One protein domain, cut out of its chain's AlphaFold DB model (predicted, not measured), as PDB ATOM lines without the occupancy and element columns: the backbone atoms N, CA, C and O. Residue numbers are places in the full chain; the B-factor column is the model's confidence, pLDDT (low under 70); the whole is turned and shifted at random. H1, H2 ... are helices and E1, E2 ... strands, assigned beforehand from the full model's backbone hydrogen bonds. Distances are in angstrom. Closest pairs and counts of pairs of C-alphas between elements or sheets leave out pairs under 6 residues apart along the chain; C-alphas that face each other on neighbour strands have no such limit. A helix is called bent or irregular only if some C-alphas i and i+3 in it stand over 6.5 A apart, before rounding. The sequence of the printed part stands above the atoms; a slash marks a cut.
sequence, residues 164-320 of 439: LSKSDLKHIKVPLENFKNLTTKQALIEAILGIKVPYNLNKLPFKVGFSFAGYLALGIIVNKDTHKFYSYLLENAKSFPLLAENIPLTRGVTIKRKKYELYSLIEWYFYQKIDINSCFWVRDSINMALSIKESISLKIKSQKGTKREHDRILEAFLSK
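Overview. This is residues 164 to 320 of the 439 residues of an uncharacterized protein of Helicobacter pullorum (UniProt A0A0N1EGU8). Helix H4 makes the middle of a mostly helical body, packed over the hairpin of E1 and E2, with H5 loosely beside it on the side away from the hairpin. At one end of the long axis are H3 and the short helices H1 and H2; at the other end H8 and H9 stand side by side, with H7 between H8 and H4. The printed part has 157 residues, with nine named helices and two named strands in the order H1 to H6, E1, E2, H7 to H9; the sheet is E1 - E2, antiparallel. The whole is compact, with a radius of gyration of the C-alphas of 15.7 A and spans of 50 by 35 by 28 A.

Along the chain. E1 is residues 250 to 255, 14.5 A long, and E2 is residues 258 to 263, 16.3 A. H4 is residues 206 to 217, 16.0 A, with C-alpha 206 at (-11.893, 10.333, 34.591). H1 is residues 168 to 171, beginning at C-alpha 168 (-10.702, 5.233, 29.593); H2 is 176 to 181, H3 185 to 193. H5, residues 223 to 236, is 20.3 A long and irregular, with C-alphas 224 and 227 7.1 A apart. H6 is residues 240 to 244 and H7 265 to 271. H8 is residues 276 to 292, 25.3 A, and H9 is 303 to 319, 24.1 A, ending at C-alpha 319 (-5.540, 35.323, 8.647).

Arrangement. In the hairpin of E1 and E2, N 253 and O 260 are within hydrogen-bond range at 2.8 A, as are N 255 and O 258 at 2.9 A. The closest C-alphas of H4 and E2, those of Ser 211 and Leu 262, are 4.7 A apart. H3 touches H4 at a steep tilt of 44 degrees, the same way, closest at the C-alphas of Ile 189 and Phe 210, 5.9 A. H1 is close to H4 but not clearly touching, with the C-alphas of Asp 168 and Lys 207 closest at 6.5 A, and H2 stands likewise to H3, with Phe 179 and Leu 188 closest at 7.9 A between C-alphas. H5 is close to H4 but not clearly touching, at a shallow tilt of 9 degrees, opposite ways; the C-alphas of Phe 212 and Tyr 230 are closest at 7.9 A. H6 touches no helix. H7 and H4 only just touch, with 3 pairs of C-alphas within 8 A, through residues 208 to 212 of H4 alone; Ser 211 and Leu 265 have the closest C-alphas, 7.3 A. H7 and H8 form a helical hairpin at a shallow tilt of 26 degrees, closest at the C-alphas of Glu 267 and Arg 283, 6.3 A. H8 touches H9 at a shallow tilt of 24 degrees, the same way, with the C-alphas of Ser 285 and His 310 closest at 5.0 A. The helix packing is part aligned, part crossed: of 4 pairs that touch, 2 are at a shallow tilt. Every O i to N i+4 pair is within hydrogen-bond range in H3, H4, H6, H7 and H9, against 8 of 10 in H5, 11 of 13 in H8 and 0 of 2 in H2, where 2 of 3 O i to N i+3 pairs are within range; H1 is too short for an O i to N i+4 pair.

Size, cuts and confidence. The C-alphas of Glu 177 and Lys 304, the two farthest apart, are 51.0 A apart. The printed part has no cut. The link H3 to H4, residues 194 to 205, is long. The mean pLDDT of the printed part is 79.9; 35 residues are under 70, among them 164 to 172, 174 to 180 and 240 to 252.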
ATOM      1  N   LEU A 164     -11.432   3.121  36.470       68.50
ATOM      2  CA  LEU A 164     -11.308   3.305  35.023       68.50
ATOM      3  C   LEU A 164     -12.116   2.270  34.243       68.50
ATOM      4  O   LEU A 164     -11.966   1.062  34.411       68.50
ATOM      5  N   SER A 165     -12.916   2.746  33.291       66.12
ATOM      6  CA  SER A 165     -13.607   1.874  32.346       66.12
ATOM      7  C   SER A 165     -12.651   1.328  31.282       66.12
ATOM      8  O   SER A 165     -11.596   1.902  30.984       66.12
ATOM      9  N   LYS A 166     -13.085   0.274  30.575       60.91
ATOM     10  CA  LYS A 166     -12.399  -0.196  29.362       60.91
ATOM     11  C   LYS A 166     -12.165   0.953  28.386       60.91
ATOM     12  O   LYS A 166     -11.114   0.973  27.759       60.91
ATOM     13  N   SER A 167     -13.093   1.903  28.250       63.75
ATOM     14  CA  SER A 167     -12.959   3.052  27.345       63.75
ATOM     15  C   SER A 167     -11.820   3.989  27.756       63.75
ATOM     16  O   SER A 167     -11.002   4.353  26.911       63.75
ATOM     17  N   ASP A 168     -11.690   4.289  29.050       68.44
ATOM     18  CA  ASP A 168     -10.702   5.233  29.593       68.44
ATOM     19  C   ASP A 168      -9.259   4.818  29.301       68.44
ATOM     20  O   ASP A 168      -8.415   5.654  28.959       68.44
ATOM     21  N   LEU A 169      -9.005   3.507  29.296       65.75
ATOM     22  CA  LEU A 169      -7.710   2.931  28.943       65.75
ATOM     23  C   LEU A 169      -7.229   3.356  27.528       65.75
ATOM     24  O   LEU A 169      -6.031   3.294  27.261       65.75
ATOM     25  N   LYS A 170      -8.110   3.831  26.614       64.75
ATOM     26  CA  LYS A 170      -7.735   4.358  25.267       64.75
ATOM     27  C   LYS A 170      -6.776   5.532  25.362       64.75
ATOM     28  O   LYS A 170      -5.974   5.750  24.452       64.75
ATOM     29  N   HIS A 171      -6.899   6.319  26.422       66.12
ATOM     30  CA  HIS A 171      -6.231   7.610  26.543       66.12
ATOM     31  C   HIS A 171      -4.917   7.519  27.304       66.12
ATOM     32  O   HIS A 171      -4.147   8.475  27.327       66.12
ATOM     33  N   ILE A 172      -4.622   6.350  27.861       69.44
ATOM     34  CA  ILE A 172      -3.463   6.146  28.699       69.44
ATOM     35  C   ILE A 172      -2.252   5.779  27.842       69.44
ATOM     36  O   ILE A 172      -2.165   4.698  27.264       69.44
ATOM     37  N   LYS A 173      -1.301   6.713  27.759       71.12
ATOM     38  CA  LYS A 173      -0.032   6.565  27.025       71.12
ATOM     39  C   LYS A 173       1.162   6.869  27.928       71.12
ATOM     40  O   LYS A 173       2.036   7.655  27.552       71.12
ATOM     41  N   VAL A 174       1.125   6.293  29.125       67.56
ATOM     42  CA  VAL A 174       2.158   6.394  30.160       67.56
ATOM     43  C   VAL A 174       2.875   5.035  30.242       67.56
ATOM     44  O   VAL A 174       2.198   4.011  30.082       67.56
ATOM     45  N   PRO A 175       4.207   5.007  30.431       67.31
ATOM     46  CA  PRO A 175       4.944   3.765  30.660       67.31
ATOM     47  C   PRO A 175       4.426   3.008  31.886       67.31
ATOM     48  O   PRO A 175       4.023   3.628  32.871       67.31
ATOM     49  N   LEU A 176       4.429   1.674  31.828       59.81
ATOM     50  CA  LEU A 176       3.888   0.821  32.895       59.81
ATOM     51  C   LEU A 176       4.610   1.022  34.232       59.81
ATOM     52  O   LEU A 176       3.965   1.032  35.278       59.81
ATOM     53  N   GLU A 177       5.923   1.239  34.210       62.12
ATOM     54  CA  GLU A 177       6.725   1.477  35.411       62.12
ATOM     55  C   GLU A 177       6.274   2.714  36.201       62.12
ATOM     56  O   GLU A 177       6.300   2.705  37.432       62.12
ATOM     57  N   ASN A 178       5.763   3.734  35.509       67.25
ATOM     58  CA  ASN A 178       5.326   4.978  36.133       67.25
ATOM     59  C   ASN A 178       3.973   4.830  36.849       67.25
ATOM     60  O   ASN A 178       3.664   5.642  37.716       67.25
ATOM     61  N   PHE A 179       3.174   3.797  36.545       67.69
ATOM     62  CA  PHE A 179       1.842   3.612  37.145       67.69
ATOM     63  C   PHE A 179       1.863   3.382  38.646       67.69
ATOM     64  O   PHE A 179       0.926   3.791  39.326       67.69
ATOM     65  N   LYS A 180       2.918   2.756  39.175       65.19
ATOM     66  CA  LYS A 180       3.017   2.432  40.607       65.19
ATOM     67  C   LYS A 180       2.909   3.671  41.497       65.19
ATOM     68  O   LYS A 180       2.371   3.586  42.592       65.19
ATOM     69  N   ASN A 181       3.352   4.817  40.986       71.56
ATOM     70  CA  ASN A 181       3.395   6.076  41.722       71.56
ATOM     71  C   ASN A 181       2.203   6.997  41.393       71.56
ATOM     72  O   ASN A 181       2.077   8.079  41.958       71.56
ATOM     73  N   LEU A 182       1.324   6.590  40.470       79.81
ATOM     74  CA  LEU A 182       0.156   7.358  40.042       79.81
ATOM     75  C   LEU A 182      -1.092   6.795  40.720       79.81
ATOM     76  O   LEU A 182      -1.777   5.933  40.174       79.81
ATOM     77  N   THR A 183      -1.367   7.285  41.926       81.94
ATOM     78  CA  THR A 183      -2.459   6.794  42.783       81.94
ATOM     79  C   THR A 183      -3.739   7.628  42.690       81.94
ATOM     80  O   THR A 183      -4.768   7.225  43.221       81.94
ATOM     81  N   THR A 184      -3.723   8.775  42.002       87.81
ATOM     82  CA  THR A 184      -4.885   9.676  41.881       87.81
ATOM     83  C   THR A 184      -5.219   9.996  40.426       87.81
ATOM     84  O   THR A 184      -4.325  10.042  39.573       87.81
ATOM     85  N   LYS A 185      -6.508  10.258  40.124       88.75
ATOM     86  CA  LYS A 185      -6.978  10.670  38.778       88.75
ATOM     87  C   LYS A 185      -6.228  11.884  38.280       88.75
ATOM     88  O   LYS A 185      -5.815  11.914  37.123       88.75
ATOM     89  N   GLN A 186      -5.999  12.841  39.169       92.62
ATOM     90  CA  GLN A 186      -5.207  14.014  38.854       92.62
ATOM     91  C   GLN A 186      -3.778  13.650  38.448       92.62
ATOM     92  O   GLN A 186      -3.372  14.021  37.351       92.62
ATOM     93  N   ALA A 187      -3.050  12.874  39.259       91.19
ATOM     94  CA  ALA A 187      -1.673  12.493  38.945       91.19
ATOM     95  C   ALA A 187      -1.575  11.755  37.601       91.19
ATOM     96  O   ALA A 187      -0.700  12.057  36.791       91.19
ATOM     97  N   LEU A 188      -2.506  10.835  37.322       87.75
ATOM     98  CA  LEU A 188      -2.534  10.118  36.047       87.75
ATOM     99  C   LEU A 188      -2.785  11.059  34.858       87.75
ATOM    100  O   LEU A 188      -2.073  10.985  33.857       87.75
ATOM    101  N   ILE A 189      -3.778  11.947  34.945       91.00
ATOM    102  CA  ILE A 189      -4.099  12.896  33.868       91.00
ATOM    103  C   ILE A 189      -2.923  13.853  33.621       91.00
ATOM    104  O   ILE A 189      -2.527  14.054  32.469       91.00
ATOM    105  N   GLU A 190      -2.333  14.396  34.688       92.19
ATOM    106  CA  GLU A 190      -1.150  15.256  34.623       92.19
ATOM    107  C   GLU A 190       0.036  14.533  33.980       92.19
ATOM    108  O   GLU A 190       0.701  15.116  33.131       92.19
ATOM    109  N   ALA A 191       0.268  13.253  34.296       87.19
ATOM    110  CA  ALA A 191       1.320  12.451  33.670       87.19
ATOM    111  C   ALA A 191       1.052  12.185  32.178       87.19
ATOM    112  O   ALA A 191       1.967  12.275  31.358       87.19
ATOM    113  N   ILE A 192      -0.200  11.894  31.793       85.56
ATOM    114  CA  ILE A 192      -0.571  11.652  30.387       85.56
ATOM    115  C   ILE A 192      -0.365  12.910  29.536       85.56
ATOM    116  O   ILE A 192       0.136  12.818  28.411       85.56
ATOM    117  N   LEU A 193      -0.788  14.071  30.042       88.19
ATOM    118  CA  LEU A 193      -0.728  15.346  29.322       88.19
ATOM    119  C   LEU A 193       0.610  16.074  29.533       88.19
ATOM    120  O   LEU A 193       0.990  16.932  28.738       88.19
ATOM    121  N   GLY A 194       1.353  15.716  30.581       88.12
ATOM    122  CA  GLY A 194       2.558  16.375  31.081       88.12
ATOM    123  C   GLY A 194       2.345  17.861  31.381       88.12
ATOM    124  O   GLY A 194       3.146  18.687  30.947       88.12
ATOM    125  N   ILE A 195       1.233  18.198  32.027       90.12
ATOM    126  CA  ILE A 195       0.934  19.545  32.530       90.12
ATOM    127  C   ILE A 195       0.531  19.441  33.998       90.12
ATOM    128  O   ILE A 195       0.051  18.392  34.422       90.12
ATOM    129  N   LYS A 196       0.685  20.526  34.756       93.25
ATOM    130  CA  LYS A 196       0.064  20.667  36.075       93.25
ATOM    131  C   LYS A 196      -1.302  21.310  35.931       93.25
ATOM    132  O   LYS A 196      -1.451  22.269  35.175       93.25
ATOM    133  N   VAL A 197      -2.296  20.764  36.626       93.50
ATOM    134  CA  VAL A 197      -3.673  21.251  36.543       93.50
ATOM    135  C   VAL A 197      -4.057  21.862  37.891       93.50
ATOM    136  O   VAL A 197      -4.118  21.136  38.881       93.50
ATOM    137  N   PRO A 198      -4.357  23.172  37.963       92.94
ATOM    138  CA  PRO A 198      -4.653  23.862  39.222       92.94
ATOM    139  C   PRO A 198      -6.093  23.614  39.717       92.94
ATOM    140  O   PRO A 198      -6.705  24.471  40.345       92.94
ATOM    141  N   TYR A 199      -6.662  22.446  39.411       94.50
ATOM    142  CA  TYR A 199      -8.026  22.054  39.759       94.50
ATOM    143  C   TYR A 199      -8.045  20.604  40.230       94.50
ATOM    144  O   TYR A 199      -7.331  19.761  39.688       94.50
ATOM    145  N   ASN A 200      -8.906  20.291  41.200       95.06
ATOM    146  CA  ASN A 200      -8.999  18.945  41.757       95.06
ATOM    147  C   ASN A 200      -9.739  17.997  40.795       95.06
ATOM    148  O   ASN A 200     -10.964  17.844  40.843       95.06
ATOM    149  N   LEU A 201      -8.997  17.334  39.912       93.62
ATOM    150  CA  LEU A 201      -9.578  16.415  38.927       93.62
ATOM    151  C   LEU A 201     -10.142  15.136  39.559       93.62
ATOM    152  O   LEU A 201     -10.920  14.434  38.916       93.62
ATOM    153  N   ASN A 202      -9.808  14.842  40.819       91.31
ATOM    154  CA  ASN A 202     -10.307  13.648  41.501       91.31
ATOM    155  C   ASN A 202     -11.824  13.694  41.733       91.31
ATOM    156  O   ASN A 202     -12.465  12.644  41.781       91.31
ATOM    157  N   LYS A 203     -12.410  14.897  41.786       91.25
ATOM    158  CA  LYS A 203     -13.860  15.107  41.923       91.25
ATOM    159  C   LYS A 203     -14.658  14.853  40.636       91.25
ATOM    160  O   LYS A 203     -15.880  14.782  40.691       91.25
ATOM    161  N   LEU A 204     -13.996  14.712  39.486       89.94
ATOM    162  CA  LEU A 204     -14.649  14.495  38.192       89.94
ATOM    163  C   LEU A 204     -14.511  13.030  37.741       89.94
ATOM    164  O   LEU A 204     -13.502  12.386  38.050       89.94
ATOM    165  N   PRO A 205     -15.467  12.483  36.967       87.38
ATOM    166  CA  PRO A 205     -15.252  11.254  36.207       87.38
ATOM    167  C   PRO A 205     -13.993  11.378  35.347       87.38
ATOM    168  O   PRO A 205     -13.730  12.450  34.791       87.38
ATOM    169  N   PHE A 206     -13.222  10.293  35.216       85.25
ATOM    170  CA  PHE A 206     -11.893  10.333  34.591       85.25
ATOM    171  C   PHE A 206     -11.911  11.023  33.225       85.25
ATOM    172  O   PHE A 206     -11.144  11.951  32.986       85.25
ATOM    173  N   LYS A 207     -12.842  10.634  32.352       83.75
ATOM    174  CA  LYS A 207     -12.952  11.182  30.999       83.75
ATOM    175  C   LYS A 207     -13.331  12.666  30.956       83.75
ATOM    176  O   LYS A 207     -12.836  13.390  30.088       83.75
ATOM    177  N   VAL A 208     -14.159  13.133  31.893       88.69
ATOM    178  CA  VAL A 208     -14.518  14.556  32.034       88.69
ATOM    179  C   VAL A 208     -13.296  15.347  32.501       88.69
ATOM    180  O   VAL A 208     -12.915  16.317  31.848       88.69
ATOM    181  N   GLY A 209     -12.617  14.881  33.555       91.88
ATOM    182  CA  GLY A 209     -11.385  15.498  34.054       91.88
ATOM    183  C   GLY A 209     -10.267  15.522  33.006       91.88
ATOM    184  O   GLY A 209      -9.625  16.552  32.808       91.88
ATOM    185  N   PHE A 210     -10.084  14.421  32.271       90.38
ATOM    186  CA  PHE A 210      -9.111  14.306  31.184       90.38
ATOM    187  C   PHE A 210      -9.408  15.293  30.051       90.38
ATOM    188  O   PHE A 210      -8.501  15.945  29.541       90.38
ATOM    189  N   SER A 211     -10.681  15.432  29.671       89.62
ATOM    190  CA  SER A 211     -11.097  16.353  28.608       89.62
ATOM    191  C   SER A 211     -10.916  17.811  29.019       89.62
ATOM    192  O   SER A 211     -10.365  18.591  28.248       89.62
ATOM    193  N   PHE A 212     -11.297  18.162  30.251       92.75
ATOM    194  CA  PHE A 212     -11.061  19.484  30.830       92.75
ATOM    195  C   PHE A 212      -9.568  19.840  30.843       92.75
ATOM    196  O   PHE A 212      -9.175  20.868  30.295       92.75
ATOM    197  N   ALA A 213      -8.720  18.954  31.371       93.12
ATOM    198  CA  ALA A 213      -7.272  19.148  31.369       93.12
ATOM    199  C   ALA A 213      -6.692  19.220  29.946       93.12
ATOM    200  O   ALA A 213      -5.777  19.998  29.688       93.12
ATOM    201  N   GLY A 214      -7.250  18.458  29.000       91.44
ATOM    202  CA  GLY A 214      -6.889  18.529  27.585       91.44
ATOM    203  C   GLY A 214      -7.152  19.907  26.970       91.44
ATOM    204  O   GLY A 214      -6.302  20.410  26.238       91.44
ATOM    205  N   TYR A 215      -8.276  20.551  27.301       90.19
ATOM    206  CA  TYR A 215      -8.561  21.920  26.857       90.19
ATOM    207  C   TYR A 215      -7.591  22.948  27.445       90.19
ATOM    208  O   TYR A 215      -7.177  23.858  26.725       90.19
ATOM    209  N   LEU A 216      -7.178  22.775  28.706       91.19
ATOM    210  CA  LEU A 216      -6.141  23.609  29.327       91.19
ATOM    211  C   LEU A 216      -4.783  23.416  28.653       91.19
ATOM    212  O   LEU A 216      -4.133  24.393  28.294       91.19
ATOM    213  N   ALA A 217      -4.385  22.166  28.401       90.88
ATOM    214  CA  ALA A 217      -3.133  21.840  27.714       90.88
ATOM    215  C   ALA A 217      -3.048  22.447  26.302       90.88
ATOM    216  O   ALA A 217      -1.953  22.659  25.781       90.88
ATOM    217  N   LEU A 218      -4.198  22.690  25.671       88.56
ATOM    218  CA  LEU A 218      -4.313  23.287  24.343       88.56
ATOM    219  C   LEU A 218      -4.498  24.813  24.365       88.56
ATOM    220  O   LEU A 218      -4.478  25.413  23.294       88.56
ATOM    221  N   GLY A 219      -4.682  25.433  25.537       88.56
ATOM    222  CA  GLY A 219      -4.941  26.872  25.663       88.56
ATOM    223  C   GLY A 219      -6.320  27.312  25.155       88.56
ATOM    224  O   GLY A 219      -6.528  28.490  24.880       88.56
ATOM    225  N   ILE A 220      -7.270  26.382  25.018       87.75
ATOM    226  CA  ILE A 220      -8.596  26.666  24.439       87.75
ATOM    227  C   ILE A 220      -9.491  27.425  25.419       87.75
ATOM    228  O   ILE A 220     -10.347  28.201  25.005       87.75
ATOM    229  N   ILE A 221      -9.293  27.214  26.719       84.94
ATOM    230  CA  ILE A 221     -10.030  27.904  27.776       84.94
ATOM    231  C   ILE A 221      -9.038  28.773  28.540       84.94
ATOM    232  O   ILE A 221      -7.982  28.300  28.957       84.94
ATOM    233  N   VAL A 222      -9.379  30.048  28.706       73.38
ATOM    234  CA  VAL A 222      -8.554  31.042  29.406       73.38
ATOM    235  C   VAL A 222      -8.857  31.075  30.901       73.38
ATOM    236  O   VAL A 222     -10.000  30.877  31.322       73.38
ATOM    237  N   ASN A 223      -7.842  31.390  31.713       66.94
ATOM    238  CA  ASN A 223      -7.906  31.367  33.184       66.94
ATOM    239  C   ASN A 223      -9.144  32.081  33.759       66.94
ATOM    240  O   ASN A 223      -9.793  31.545  34.656       66.94
ATOM    241  N   LYS A 224      -9.536  33.232  33.187       72.31
ATOM    242  CA  LYS A 224     -10.697  34.027  33.637       72.31
ATOM    243  C   LYS A 224     -12.044  33.290  33.576       72.31
ATOM    244  O   LYS A 224     -12.936  33.603  34.357       72.31
ATOM    245  N   ASP A 225     -12.189  32.318  32.678       79.75
ATOM    246  CA  ASP A 225     -13.428  31.553  32.485       79.75
ATOM    247  C   ASP A 225     -13.317  30.113  33.014       79.75
ATOM    248  O   ASP A 225     -14.322  29.415  33.183       79.75
ATOM    249  N   THR A 226     -12.095  29.670  33.318       87.69
ATOM    250  CA  THR A 226     -11.795  28.274  33.649       87.69
ATOM    251  C   THR A 226     -12.431  27.842  34.967       87.69
ATOM    252  O   THR A 226     -13.002  26.755  35.031       87.69
ATOM    253  N   HIS A 227     -12.402  28.692  36.001       90.69
ATOM    254  CA  HIS A 227     -12.991  28.354  37.300       90.69
ATOM    255  C   HIS A 227     -14.503  28.123  37.193       90.69
ATOM    256  O   HIS A 227     -15.000  27.084  37.614       90.69
ATOM    257  N   LYS A 228     -15.227  29.039  36.536       89.31
ATOM    258  CA  LYS A 228     -16.676  28.910  36.322       89.31
ATOM    259  C   LYS A 228     -17.027  27.655  35.528       89.31
ATOM    260  O   LYS A 228     -18.027  27.000  35.815       89.31
ATOM    261  N   PHE A 229     -16.227  27.332  34.516       91.00
ATOM    262  CA  PHE A 229     -16.423  26.121  33.734       91.00
ATOM    263  C   PHE A 229     -16.184  24.861  34.570       91.00
ATOM    264  O   PHE A 229     -17.012  23.959  34.549       91.00
ATOM    265  N   TYR A 230     -15.109  24.822  35.359       93.38
ATOM    266  CA  TYR A 230     -14.827  23.715  36.268       93.38
ATOM    267  C   TYR A 230     -15.942  23.510  37.307       93.38
ATOM    268  O   TYR A 230     -16.383  22.376  37.486       93.38
ATOM    269  N   SER A 231     -16.456  24.579  37.927       92.31
ATOM    270  CA  SER A 231     -17.582  24.489  38.872       92.31
ATOM    271  C   SER A 231     -18.833  23.905  38.214       92.31
ATOM    272  O   SER A 231     -19.432  22.976  38.746       92.31
ATOM    273  N   TYR A 232     -19.158  24.349  36.998       90.50
ATOM    274  CA  TYR A 232     -20.255  23.768  36.223       90.50
ATOM    275  C   TYR A 232     -20.054  22.266  35.953       90.50
ATOM    276  O   TYR A 232     -20.999  21.482  36.056       90.50
ATOM    277  N   LEU A 233     -18.826  21.840  35.630       91.31
ATOM    278  CA  LEU A 233     -18.524  20.419  35.456       91.31
ATOM    279  C   LEU A 233     -18.716  19.639  36.761       91.31
ATOM    280  O   LEU A 233     -19.223  18.527  36.704       91.31
ATOM    281  N   LEU A 234     -18.358  20.185  37.926       92.56
ATOM    282  CA  LEU A 234     -18.582  19.505  39.211       92.56
ATOM    283  C   LEU A 234     -20.066  19.231  39.469       92.56
ATOM    284  O   LEU A 234     -20.415  18.135  39.904       92.56
ATOM    285  N   GLU A 235     -20.923  20.202  39.167       90.62
ATOM    286  CA  GLU A 235     -22.373  20.101  39.357       90.62
ATOM    287  C   GLU A 235     -23.017  19.096  38.389       90.62
ATOM    288  O   GLU A 235     -23.941  18.377  38.760       90.62
ATOM    289  N   ASN A 236     -22.509  19.006  37.155       86.44
ATOM    290  CA  ASN A 236     -23.206  18.317  36.067       86.44
ATOM    291  C   ASN A 236     -22.479  17.058  35.546       86.44
ATOM    292  O   ASN A 236     -23.002  16.337  34.701       86.44
ATOM    293  N   ALA A 237     -21.272  16.733  36.021       81.38
ATOM    294  CA  ALA A 237     -20.485  15.635  35.448       81.38
ATOM    295  C   ALA A 237     -21.136  14.248  35.576       81.38
ATOM    296  O   ALA A 237     -20.801  13.360  34.793       81.38
ATOM    297  N   LYS A 238     -22.050  14.048  36.537       74.44
ATOM    298  CA  LYS A 238     -22.766  12.774  36.718       74.44
ATOM    299  C   LYS A 238     -23.805  12.505  35.624       74.44
ATOM    300  O   LYS A 238     -24.010  11.348  35.281       74.44
ATOM    301  N   SER A 239     -24.422  13.541  35.050       71.50
ATOM    302  CA  SER A 239     -25.407  13.401  33.961       71.50
ATOM    303  C   SER A 239     -24.756  13.308  32.578       71.50
ATOM    304  O   SER A 239     -25.395  12.896  31.611       71.50
ATOM    305  N   PHE A 240     -23.464  13.636  32.479       68.44
ATOM    306  CA  PHE A 240     -22.728  13.651  31.217       68.44
ATOM    307  C   PHE A 240     -22.673  12.282  30.499       68.44
ATOM    308  O   PHE A 240     -22.916  12.253  29.293       68.44
ATOM    309  N   PRO A 241     -22.383  11.143  31.168       57.09
ATOM    310  CA  PRO A 241     -22.298   9.842  30.498       57.09
ATOM    311  C   PRO A 241     -23.633   9.363  29.906       57.09
ATOM    312  O   PRO A 241     -23.622   8.787  28.826       57.09
ATOM    313  N   LEU A 242     -24.764   9.662  30.559       54.00
ATOM    314  CA  LEU A 242     -26.109   9.251  30.120       54.00
ATOM    315  C   LEU A 242     -26.574   9.993  28.855       54.00
ATOM    316  O   LEU A 242     -27.317   9.451  28.045       54.00
ATOM    317  N   LEU A 243     -26.112  11.230  28.653       50.19
ATOM    318  CA  LEU A 243     -26.416  12.034  27.461       50.19
ATOM    319  C   LEU A 243     -25.427  11.785  26.307       50.19
ATOM    320  O   LEU A 243     -25.747  12.042  25.147       50.19
ATOM    321  N   ALA A 244     -24.227  11.277  26.611       50.56
ATOM    322  CA  ALA A 244     -23.180  11.003  25.627       50.56
ATOM    323  C   ALA A 244     -23.501   9.816  24.701       50.56
ATOM    324  O   ALA A 244     -22.968   9.765  23.593       50.56
ATOM    325  N   GLU A 245     -24.383   8.894  25.108       45.66
ATOM    326  CA  GLU A 245     -24.838   7.784  24.252       45.66
ATOM    327  C   GLU A 245     -25.663   8.270  23.046       45.66
ATOM    328  O   GLU A 245     -25.623   7.644  21.989       45.66
ATOM    329  N   ASN A 246     -26.307   9.440  23.155       46.09
ATOM    330  CA  ASN A 246     -27.131  10.033  22.094       46.09
ATOM    331  C   ASN A 246     -26.464  11.212  21.361       46.09
ATOM    332  O   ASN A 246     -27.018  11.731  20.392       46.09
ATOM    333  N   ILE A 247     -25.274  11.648  21.789       49.66
ATOM    334  CA  ILE A 247     -24.552  12.768  21.171       49.66
ATOM    335  C   ILE A 247     -23.105  12.332  20.881       49.66
ATOM    336  O   ILE A 247     -22.236  12.412  21.756       49.66
ATOM    337  N   PRO A 248     -22.791  11.882  19.652       52.12
ATOM    338  CA  PRO A 248     -21.469  11.366  19.331       52.12
ATOM    339  C   PRO A 248     -20.490  12.527  19.156       52.12
ATOM    340  O   PRO A 248     -20.396  13.091  18.073       52.12
ATOM    341  N   LEU A 249     -19.762  12.932  20.201       57.19
ATOM    342  CA  LEU A 249     -18.851  14.084  20.094       57.19
ATOM    343  C   LEU A 249     -17.537  13.918  20.870       57.19
ATOM    344  O   LEU A 249     -17.099  14.814  21.602       57.19
ATOM    345  N   THR A 250     -16.854  12.792  20.673       59.38
ATOM    346  CA  THR A 250     -15.409  12.719  20.931       59.38
ATOM    347  C   THR A 250     -14.649  13.442  19.821       59.38
ATOM    348  O   THR A 250     -14.747  13.056  18.657       59.38
ATOM    349  N   ARG A 251     -13.845  14.457  20.157       65.25
ATOM    350  CA  ARG A 251     -12.953  15.127  19.195       65.25
ATOM    351  C   ARG A 251     -11.551  14.554  19.285       65.25
ATOM    352  O   ARG A 251     -10.931  14.584  20.348       65.25
ATOM    353  N   GLY A 252     -11.046  14.053  18.161       68.12
ATOM    354  CA  GLY A 252      -9.649  13.659  18.023       68.12
ATOM    355  C   GLY A 252      -8.756  14.893  17.908       68.12
ATOM    356  O   GLY A 252      -8.754  15.542  16.870       68.12
ATOM    357  N   VAL A 253      -7.977  15.196  18.941       73.56
ATOM    358  CA  VAL A 253      -7.060  16.345  18.994       73.56
ATOM    359  C   VAL A 253      -5.620  15.885  19.190       73.56
ATOM    360  O   VAL A 253      -5.365  14.835  19.782       73.56
ATOM    361  N   THR A 254      -4.656  16.666  18.701       77.50
ATOM    362  CA  THR A 254      -3.228  16.366  18.878       77.50
ATOM    363  C   THR A 254      -2.656  17.186  20.031       77.50
ATOM    364  O   THR A 254      -2.483  18.394  19.904       77.50
ATOM    365  N   ILE A 255      -2.307  16.521  21.134       81.56
ATOM    366  CA  ILE A 255      -1.620  17.115  22.292       81.56
ATOM    367  C   ILE A 255      -0.218  16.507  22.350       81.56
ATOM    368  O   ILE A 255      -0.076  15.287  22.301       81.56
ATOM    369  N   LYS A 256       0.836  17.334  22.408       78.25
ATOM    370  CA  LYS A 256       2.245  16.875  22.434       78.25
ATOM    371  C   LYS A 256       2.570  15.801  21.376       78.25
ATOM    372  O   LYS A 256       3.153  14.766  21.684       78.25
ATOM    373  N   ARG A 257       2.147  16.024  20.122       75.69
ATOM    374  CA  ARG A 257       2.297  15.090  18.976       75.69
ATOM    375  C   ARG A 257       1.566  13.741  19.126       75.69
ATOM    376  O   ARG A 257       1.661  12.893  18.245       75.69
ATOM    377  N   LYS A 258       0.788  13.538  20.195       76.00
ATOM    378  CA  LYS A 258      -0.045  12.350  20.422       76.00
ATOM    379  C   LYS A 258      -1.518  12.696  20.173       76.00
ATOM    380  O   LYS A 258      -2.034  13.680  20.692       76.00
ATOM    381  N   LYS A 259      -2.218  11.858  19.400       79.81
ATOM    382  CA  LYS A 259      -3.671  11.986  19.188       79.81
ATOM    383  C   LYS A 259      -4.439  11.464  20.406       79.81
ATOM    384  O   LYS A 259      -4.219  10.318  20.810       79.81
ATOM    385  N   TYR A 260      -5.320  12.283  20.964       81.31
ATOM    386  CA  TYR A 260      -6.223  11.954  22.063       81.31
ATOM    387  C   TYR A 260      -7.657  12.286  21.672       81.31
ATOM    388  O   TYR A 260      -7.885  13.132  20.817       81.31
ATOM    389  N   GLU A 261      -8.619  11.633  22.311       79.94
ATOM    390  CA  GLU A 261     -10.031  11.966  22.148       79.94
ATOM    391  C   GLU A 261     -10.506  12.707  23.391       79.94
ATOM    392  O   GLU A 261     -10.384  12.176  24.501       79.94
ATOM    393  N   LEU A 262     -11.058  13.904  23.213       82.94
ATOM    394  CA  LEU A 262     -11.675  14.683  24.286       82.94
ATOM    395  C   LEU A 262     -13.191  14.701  24.103       82.94
ATOM    396  O   LEU A 262     -13.683  14.742  22.977       82.94
ATOM    397  N   TYR A 263     -13.932  14.697  25.204       83.00
ATOM    398  CA  TYR A 263     -15.351  15.028  25.194       83.00
ATOM    399  C   TYR A 263     -15.549  16.493  24.818       83.00
ATOM    400  O   TYR A 263     -14.791  17.359  25.265       83.00
ATOM    401  N   SER A 264     -16.582  16.780  24.025       81.00
ATOM    402  CA  SER A 264     -16.960  18.139  23.608       81.00
ATOM    403  C   SER A 264     -17.622  18.935  24.745       81.00
ATOM    404  O   SER A 264     -18.733  19.433  24.614       81.00
ATOM    405  N   LEU A 265     -16.927  19.056  25.883       85.25
ATOM    406  CA  LEU A 265     -17.438  19.680  27.107       85.25
ATOM    407  C   LEU A 265     -17.812  21.160  26.918       85.25
ATOM    408  O   LEU A 265     -18.776  21.620  27.518       85.25
ATOM    409  N   ILE A 266     -17.065  21.902  26.091       85.19
ATOM    410  CA  ILE A 266     -17.354  23.318  25.794       85.19
ATOM    411  C   ILE A 266     -18.675  23.440  25.035       85.19
ATOM    412  O   ILE A 266     -19.492  24.303  25.326       85.19
ATOM    413  N   GLU A 267     -18.903  22.553  24.074       81.44
ATOM    414  CA  GLU A 267     -20.138  22.542  23.305       81.44
ATOM    415  C   GLU A 267     -21.337  22.231  24.203       81.44
ATOM    416  O   GLU A 267     -22.339  22.935  24.174       81.44
ATOM    417  N   TRP A 268     -21.185  21.240  25.083       80.44
ATOM    418  CA  TRP A 268     -22.187  20.902  26.089       80.44
ATOM    419  C   TRP A 268     -22.493  22.051  27.056       80.44
ATOM    420  O   TRP A 268     -23.659  22.321  27.335       80.44
ATOM    421  N   TYR A 269     -21.472  22.788  27.497       84.38
ATOM    422  CA  TYR A 269     -21.662  23.993  28.304       84.38
ATOM    423  C   TYR A 269     -22.558  25.032  27.623       84.38
ATOM    424  O   TYR A 269     -23.321  25.721  28.300       84.38
ATOM    425  N   PHE A 270     -22.477  25.143  26.295       79.62
ATOM    426  CA  PHE A 270     -23.317  26.053  25.523       79.62
ATOM    427  C   PHE A 270     -24.703  25.487  25.209       79.62
ATOM    428  O   PHE A 270     -25.654  26.263  25.244       79.62
ATOM    429  N   TYR A 271     -24.846  24.173  24.994       75.50
ATOM    430  CA  TYR A 271     -26.152  23.524  24.793       75.50
ATOM    431  C   TYR A 271     -27.140  23.816  25.928       75.50
ATOM    432  O   TYR A 271     -28.328  23.970  25.680       75.50
ATOM    433  N   GLN A 272     -26.660  23.932  27.169       72.06
ATOM    434  CA  GLN A 272     -27.523  24.237  28.319       72.06
ATOM    435  C   GLN A 272     -27.903  25.720  28.440       72.06
ATOM    436  O   GLN A 272     -28.685  26.088  29.310       72.06
ATOM    437  N   LYS A 273     -27.296  26.602  27.639       72.12
ATOM    438  CA  LYS A 273     -27.376  28.061  27.828       72.12
ATOM    439  C   LYS A 273     -27.919  28.813  26.627       72.12
ATOM    440  O   LYS A 273     -28.230  29.994  26.757       72.12
ATOM    441  N   ILE A 274     -27.936  28.183  25.458       71.69
ATOM    442  CA  ILE A 274     -28.227  28.830  24.182       71.69
ATOM    443  C   ILE A 274     -29.071  27.877  23.337       71.69
ATOM    444  O   ILE A 274     -28.920  26.661  23.432       71.69
ATOM    445  N   ASP A 275     -29.938  28.444  22.498       69.31
ATOM    446  CA  ASP A 275     -30.749  27.706  21.532       69.31
ATOM    447  C   ASP A 275     -29.924  26.713  20.689       69.31
ATOM    448  O   ASP A 275     -28.794  26.996  20.269       69.31
ATOM    449  N   ILE A 276     -30.528  25.562  20.393       64.88
ATOM    450  CA  ILE A 276     -29.884  24.429  19.727       64.88
ATOM    451  C   ILE A 276     -29.340  24.799  18.341       64.88
ATOM    452  O   ILE A 276     -28.256  24.349  17.963       64.88
ATOM    453  N   ASN A 277     -30.010  25.707  17.620       63.53
ATOM    454  CA  ASN A 277     -29.565  26.172  16.301       63.53
ATOM    455  C   ASN A 277     -28.265  26.986  16.376       63.53
ATOM    456  O   ASN A 277     -27.509  27.074  15.409       63.53
ATOM    457  N   SER A 278     -27.956  27.559  17.542       65.62
ATOM    458  CA  SER A 278     -26.718  28.305  17.774       65.62
ATOM    459  C   SER A 278     -25.509  27.402  18.025       65.62
ATOM    460  O   SER A 278     -24.371  27.875  17.966       65.62
ATOM    461  N   CYS A 279     -25.732  26.111  18.292       66.50
ATOM    462  CA  CYS A 279     -24.671  25.163  18.626       66.50
ATOM    463  C   CYS A 279     -23.798  24.796  17.420       66.50
ATOM    464  O   CYS A 279     -22.635  24.437  17.603       66.50
ATOM    465  N   PHE A 280     -24.302  24.973  16.192       71.06
ATOM    466  CA  PHE A 280     -23.497  24.839  14.974       71.06
ATOM    467  C   PHE A 280     -22.301  25.807  14.984       71.06
ATOM    468  O   PHE A 280     -21.153  25.377  14.878       71.06
ATOM    469  N   TRP A 281     -22.554  27.097  15.239       77.25
ATOM    470  CA  TRP A 281     -21.511  28.128  15.315       77.25
ATOM    471  C   TRP A 281     -20.491  27.835  16.413       77.25
ATOM    472  O   TRP A 281     -19.291  28.022  16.220       77.25
ATOM    473  N   VAL A 282     -20.953  27.336  17.560       80.25
ATOM    474  CA  VAL A 282     -20.087  26.928  18.673       80.25
ATOM    475  C   VAL A 282     -19.179  25.775  18.249       80.25
ATOM    476  O   VAL A 282     -17.972  25.815  18.491       80.25
ATOM    477  N   ARG A 283     -19.737  24.750  17.598       80.56
ATOM    478  CA  ARG A 283     -18.973  23.583  17.155       80.56
ATOM    479  C   ARG A 283     -17.865  23.974  16.181       80.56
ATOM    480  O   ARG A 283     -16.721  23.549  16.397       80.56
ATOM    481  N   ASP A 284     -18.196  24.800  15.191       81.19
ATOM    482  CA  ASP A 284     -17.260  25.321  14.191       81.19
ATOM    483  C   ASP A 284     -16.190  26.207  14.823       81.19
ATOM    484  O   ASP A 284     -15.001  26.007  14.567       81.19
ATOM    485  N   SER A 285     -16.583  27.091  15.746       86.94
ATOM    486  CA  SER A 285     -15.643  27.915  16.517       86.94
ATOM    487  C   SER A 285     -14.627  27.050  17.257       86.94
ATOM    488  O   SER A 285     -13.430  27.284  17.146       86.94
ATOM    489  N   ILE A 286     -15.073  25.998  17.956       84.69
ATOM    490  CA  ILE A 286     -14.179  25.070  18.671       84.69
ATOM    491  C   ILE A 286     -13.243  24.342  17.700       84.69
ATOM    492  O   ILE A 286     -12.062  24.185  18.003       84.69
ATOM    493  N   ASN A 287     -13.723  23.913  16.530       81.94
ATOM    494  CA  ASN A 287     -12.878  23.236  15.542       81.94
ATOM    495  C   ASN A 287     -11.783  24.161  14.998       81.94
ATOM    496  O   ASN A 287     -10.612  23.774  14.956       81.94
ATOM    497  N   MET A 288     -12.153  25.387  14.625       86.50
ATOM    498  CA  MET A 288     -11.202  26.390  14.158       86.50
ATOM    499  C   MET A 288     -10.217  26.748  15.270       86.50
ATOM    500  O   MET A 288      -9.014  26.586  15.073       86.50
ATOM    501  N   ALA A 289     -10.702  27.087  16.465       87.88
ATOM    502  CA  ALA A 289      -9.893  27.394  17.643       87.88
ATOM    503  C   ALA A 289      -8.856  26.304  17.952       87.88
ATOM    504  O   ALA A 289      -7.677  26.604  18.124       87.88
ATOM    505  N   LEU A 290      -9.253  25.027  17.929       83.81
ATOM    506  CA  LEU A 290      -8.343  23.889  18.110       83.81
ATOM    507  C   LEU A 290      -7.239  23.836  17.050       83.81
ATOM    508  O   LEU A 290      -6.099  23.487  17.363       83.81
ATOM    509  N   SER A 291      -7.561  24.175  15.802       79.88
ATOM    510  CA  SER A 291      -6.597  24.160  14.698       79.88
ATOM    511  C   SER A 291      -5.575  25.298  14.791       79.88
ATOM    512  O   SER A 291      -4.391  25.088  14.508       79.88
ATOM    513  N   ILE A 292      -6.002  26.484  15.238       84.00
ATOM    514  CA  ILE A 292      -5.133  27.659  15.367       84.00
ATOM    515  C   ILE A 292      -4.550  27.836  16.771       84.00
ATOM    516  O   ILE A 292      -3.642  28.652  16.916       84.00
ATOM    517  N   LYS A 293      -4.964  27.008  17.741       84.50
ATOM    518  CA  LYS A 293      -4.641  27.109  19.176       84.50
ATOM    519  C   LYS A 293      -5.059  28.448  19.780       84.50
ATOM    520  O   LYS A 293      -4.308  29.059  20.533       84.50
ATOM    521  N   GLU A 294      -6.254  28.883  19.417       88.94
ATOM    522  CA  GLU A 294      -6.847  30.129  19.889       88.94
ATOM    523  C   GLU A 294      -7.856  29.833  21.000       88.94
ATOM    524  O   GLU A 294      -8.526  28.799  20.985       88.94
ATOM    525  N   SER A 295      -7.977  30.734  21.972       90.44
ATOM    526  CA  SER A 295      -8.945  30.566  23.058       90.44
ATOM    527  C   SER A 295     -10.372  30.918  22.639       90.44
ATOM    528  O   SER A 295     -10.568  31.770  21.772       90.44
ATOM    529  N   ILE A 296     -11.357  30.306  23.303       88.56
ATOM    530  CA  ILE A 296     -12.784  30.616  23.153       88.56
ATOM    531  C   ILE A 296     -13.316  31.273  24.423       88.56
ATOM    532  O   ILE A 296     -13.083  30.796  25.536       88.56
ATOM    533  N   SER A 297     -14.087  32.343  24.248       87.44
ATOM    534  CA  SER A 297     -14.821  32.992  25.334       87.44
ATOM    535  C   SER A 297     -15.995  32.135  25.803       87.44
ATOM    536  O   SER A 297     -16.902  31.832  25.028       87.44
ATOM    537  N   LEU A 298     -16.049  31.808  27.099       85.62
ATOM    538  CA  LEU A 298     -17.198  31.098  27.687       85.62
ATOM    539  C   LEU A 298     -18.288  32.052  28.204       85.62
ATOM    540  O   LEU A 298     -19.308  31.613  28.733       85.62
ATOM    541  N   LYS A 299     -18.108  33.370  28.047       82.94
ATOM    542  CA  LYS A 299     -19.057  34.402  28.509       82.94
ATOM    543  C   LYS A 299     -20.223  34.651  27.549       82.94
ATOM    544  O   LYS A 299     -20.973  35.610  27.730       82.94
ATOM    545  N   ILE A 300     -20.380  33.821  26.524       82.12
ATOM    546  CA  ILE A 300     -21.418  33.982  25.509       82.12
ATOM    547  C   ILE A 300     -22.784  33.626  26.108       82.12
ATOM    548  O   ILE A 300     -22.952  32.563  26.699       82.12
ATOM    549  N   LYS A 301     -23.756  34.536  25.961       79.94
ATOM    550  CA  LYS A 301     -25.115  34.416  26.527       79.94
ATOM    551  C   LYS A 301     -26.233  34.457  25.480       79.94
ATOM    552  O   LYS A 301     -27.399  34.516  25.840       79.94
ATOM    553  N   SER A 302     -25.903  34.529  24.192       82.56
ATOM    554  CA  SER A 302     -26.899  34.697  23.129       82.56
ATOM    555  C   SER A 302     -26.387  34.195  21.786       82.56
ATOM    556  O   SER A 302     -25.176  34.135  21.567       82.56
ATOM    557  N   GLN A 303     -27.308  33.929  20.857       81.38
ATOM    558  CA  GLN A 303     -26.999  33.575  19.468       81.38
ATOM    559  C   GLN A 303     -26.171  34.656  18.752       81.38
ATOM    560  O   GLN A 303     -25.212  34.366  18.042       81.38
ATOM    561  N   LYS A 304     -26.481  35.940  18.979       84.50
ATOM    562  CA  LYS A 304     -25.652  37.042  18.458       84.50
ATOM    563  C   LYS A 304     -24.236  37.000  19.042       84.50
ATOM    564  O   LYS A 304     -23.276  37.370  18.378       84.50
ATOM    565  N   GLY A 305     -24.089  36.571  20.296       86.12
ATOM    566  CA  GLY A 305     -22.788  36.365  20.921       86.12
ATOM    567  C   GLY A 305     -22.016  35.180  20.332       86.12
ATOM    568  O   GLY A 305     -20.819  35.327  20.102       86.12
ATOM    569  N   THR A 306     -22.676  34.050  20.045       84.62
ATOM    570  CA  THR A 306     -22.010  32.880  19.439       84.62
ATOM    571  C   THR A 306     -21.528  33.193  18.034       84.62
ATOM    572  O   THR A 306     -20.394  32.864  17.710       84.62
ATOM    573  N   LYS A 307     -22.339  33.901  17.237       85.50
ATOM    574  CA  LYS A 307     -21.933  34.368  15.909       85.50
ATOM    575  C   LYS A 307     -20.734  35.320  15.973       85.50
ATOM    576  O   LYS A 307     -19.781  35.131  15.238       85.50
ATOM    577  N   ARG A 308     -20.735  36.297  16.888       88.50
ATOM    578  CA  ARG A 308     -19.591  37.218  17.046       88.50
ATOM    579  C   ARG A 308     -18.298  36.495  17.414       88.50
ATOM    580  O   ARG A 308     -17.254  36.819  16.864       88.50
ATOM    581  N   GLU A 309     -18.360  35.532  18.334       89.12
ATOM    582  CA  GLU A 309     -17.172  34.748  18.688       89.12
ATOM    583  C   GLU A 309     -16.715  33.862  17.526       89.12
ATOM    584  O   GLU A 309     -15.518  33.758  17.267       89.12
ATOM    585  N   HIS A 310     -17.661  33.266  16.804       89.25
ATOM    586  CA  HIS A 310     -17.379  32.519  15.588       89.25
ATOM    587  C   HIS A 310     -16.653  33.378  14.553       89.25
ATOM    588  O   HIS A 310     -15.604  32.966  14.067       89.25
ATOM    589  N   ASP A 311     -17.168  34.570  14.253       88.50
ATOM    590  CA  ASP A 311     -16.598  35.466  13.248       88.50
ATOM    591  C   ASP A 311     -15.187  35.924  13.660       88.50
ATOM    592  O   ASP A 311     -14.274  35.902  12.837       88.50
ATOM    593  N   ARG A 312     -14.963  36.207  14.954       91.31
ATOM    594  CA  ARG A 312     -13.629  36.505  15.505       91.31
ATOM    595  C   ARG A 312     -12.644  35.348  15.303       91.31
ATOM    596  O   ARG A 312     -11.505  35.558  14.890       91.31
ATOM    597  N   ILE A 313     -13.057  34.118  15.622       90.19
ATOM    598  CA  ILE A 313     -12.218  32.925  15.435       90.19
ATOM    599  C   ILE A 313     -11.984  32.662  13.940       90.19
ATOM    600  O   ILE A 313     -10.879  32.275  13.567       90.19
ATOM    601  N   LEU A 314     -12.999  32.860  13.093       87.62
ATOM    602  CA  LEU A 314     -12.911  32.691  11.644       87.62
ATOM    603  C   LEU A 314     -11.889  33.658  11.050       87.62
ATOM    604  O   LEU A 314     -11.034  33.236  10.278       87.62
ATOM    605  N   GLU A 315     -11.928  34.928  11.446       86.00
ATOM    606  CA  GLU A 315     -10.955  35.936  11.027       86.00
ATOM    607  C   GLU A 315      -9.526  35.532  11.423       86.00
ATOM    608  O   GLU A 315      -8.625  35.515  10.581       86.00
ATOM    609  N   ALA A 316      -9.315  35.098  12.671       87.44
ATOM    610  CA  ALA A 316      -8.025  34.574  13.130       87.44
ATOM    611  C   ALA A 316      -7.588  33.306  12.361       87.44
ATOM    612  O   ALA A 316      -6.412  33.110  12.056       87.44
ATOM    613  N   PHE A 317      -8.535  32.429  12.027       84.75
ATOM    614  CA  PHE A 317      -8.282  31.187  11.299       84.75
ATOM    615  C   PHE A 317      -7.920  31.434   9.836       84.75
ATOM    616  O   PHE A 317      -7.013  30.787   9.312       84.75
ATOM    617  N   LEU A 318      -8.586  32.389   9.192       81.31
ATOM    618  CA  LEU A 318      -8.330  32.764   7.809       81.31
ATOM    619  C   LEU A 318      -7.087  33.651   7.657       81.31
ATOM    620  O   LEU A 318      -6.425  33.556   6.627       81.31
ATOM    621  N   SER A 319      -6.742  34.468   8.657       78.69
ATOM    622  CA  SER A 319      -5.540  35.323   8.647       78.69
ATOM    623  C   SER A 319      -4.246  34.568   8.944       78.69
ATOM    624  O   SER A 319      -3.167  35.018   8.559       78.69
ATOM    625  N   LYS A 320      -4.318  33.397   9.590       75.31
ATOM    626  CA  LYS A 320      -3.145  32.552   9.819       75.31
ATOM    627  C   LYS A 320      -2.660  31.994   8.481       75.31
ATOM    628  O   LYS A 320      -3.192  31.004   7.977       75.31
TER     629      LYS A 320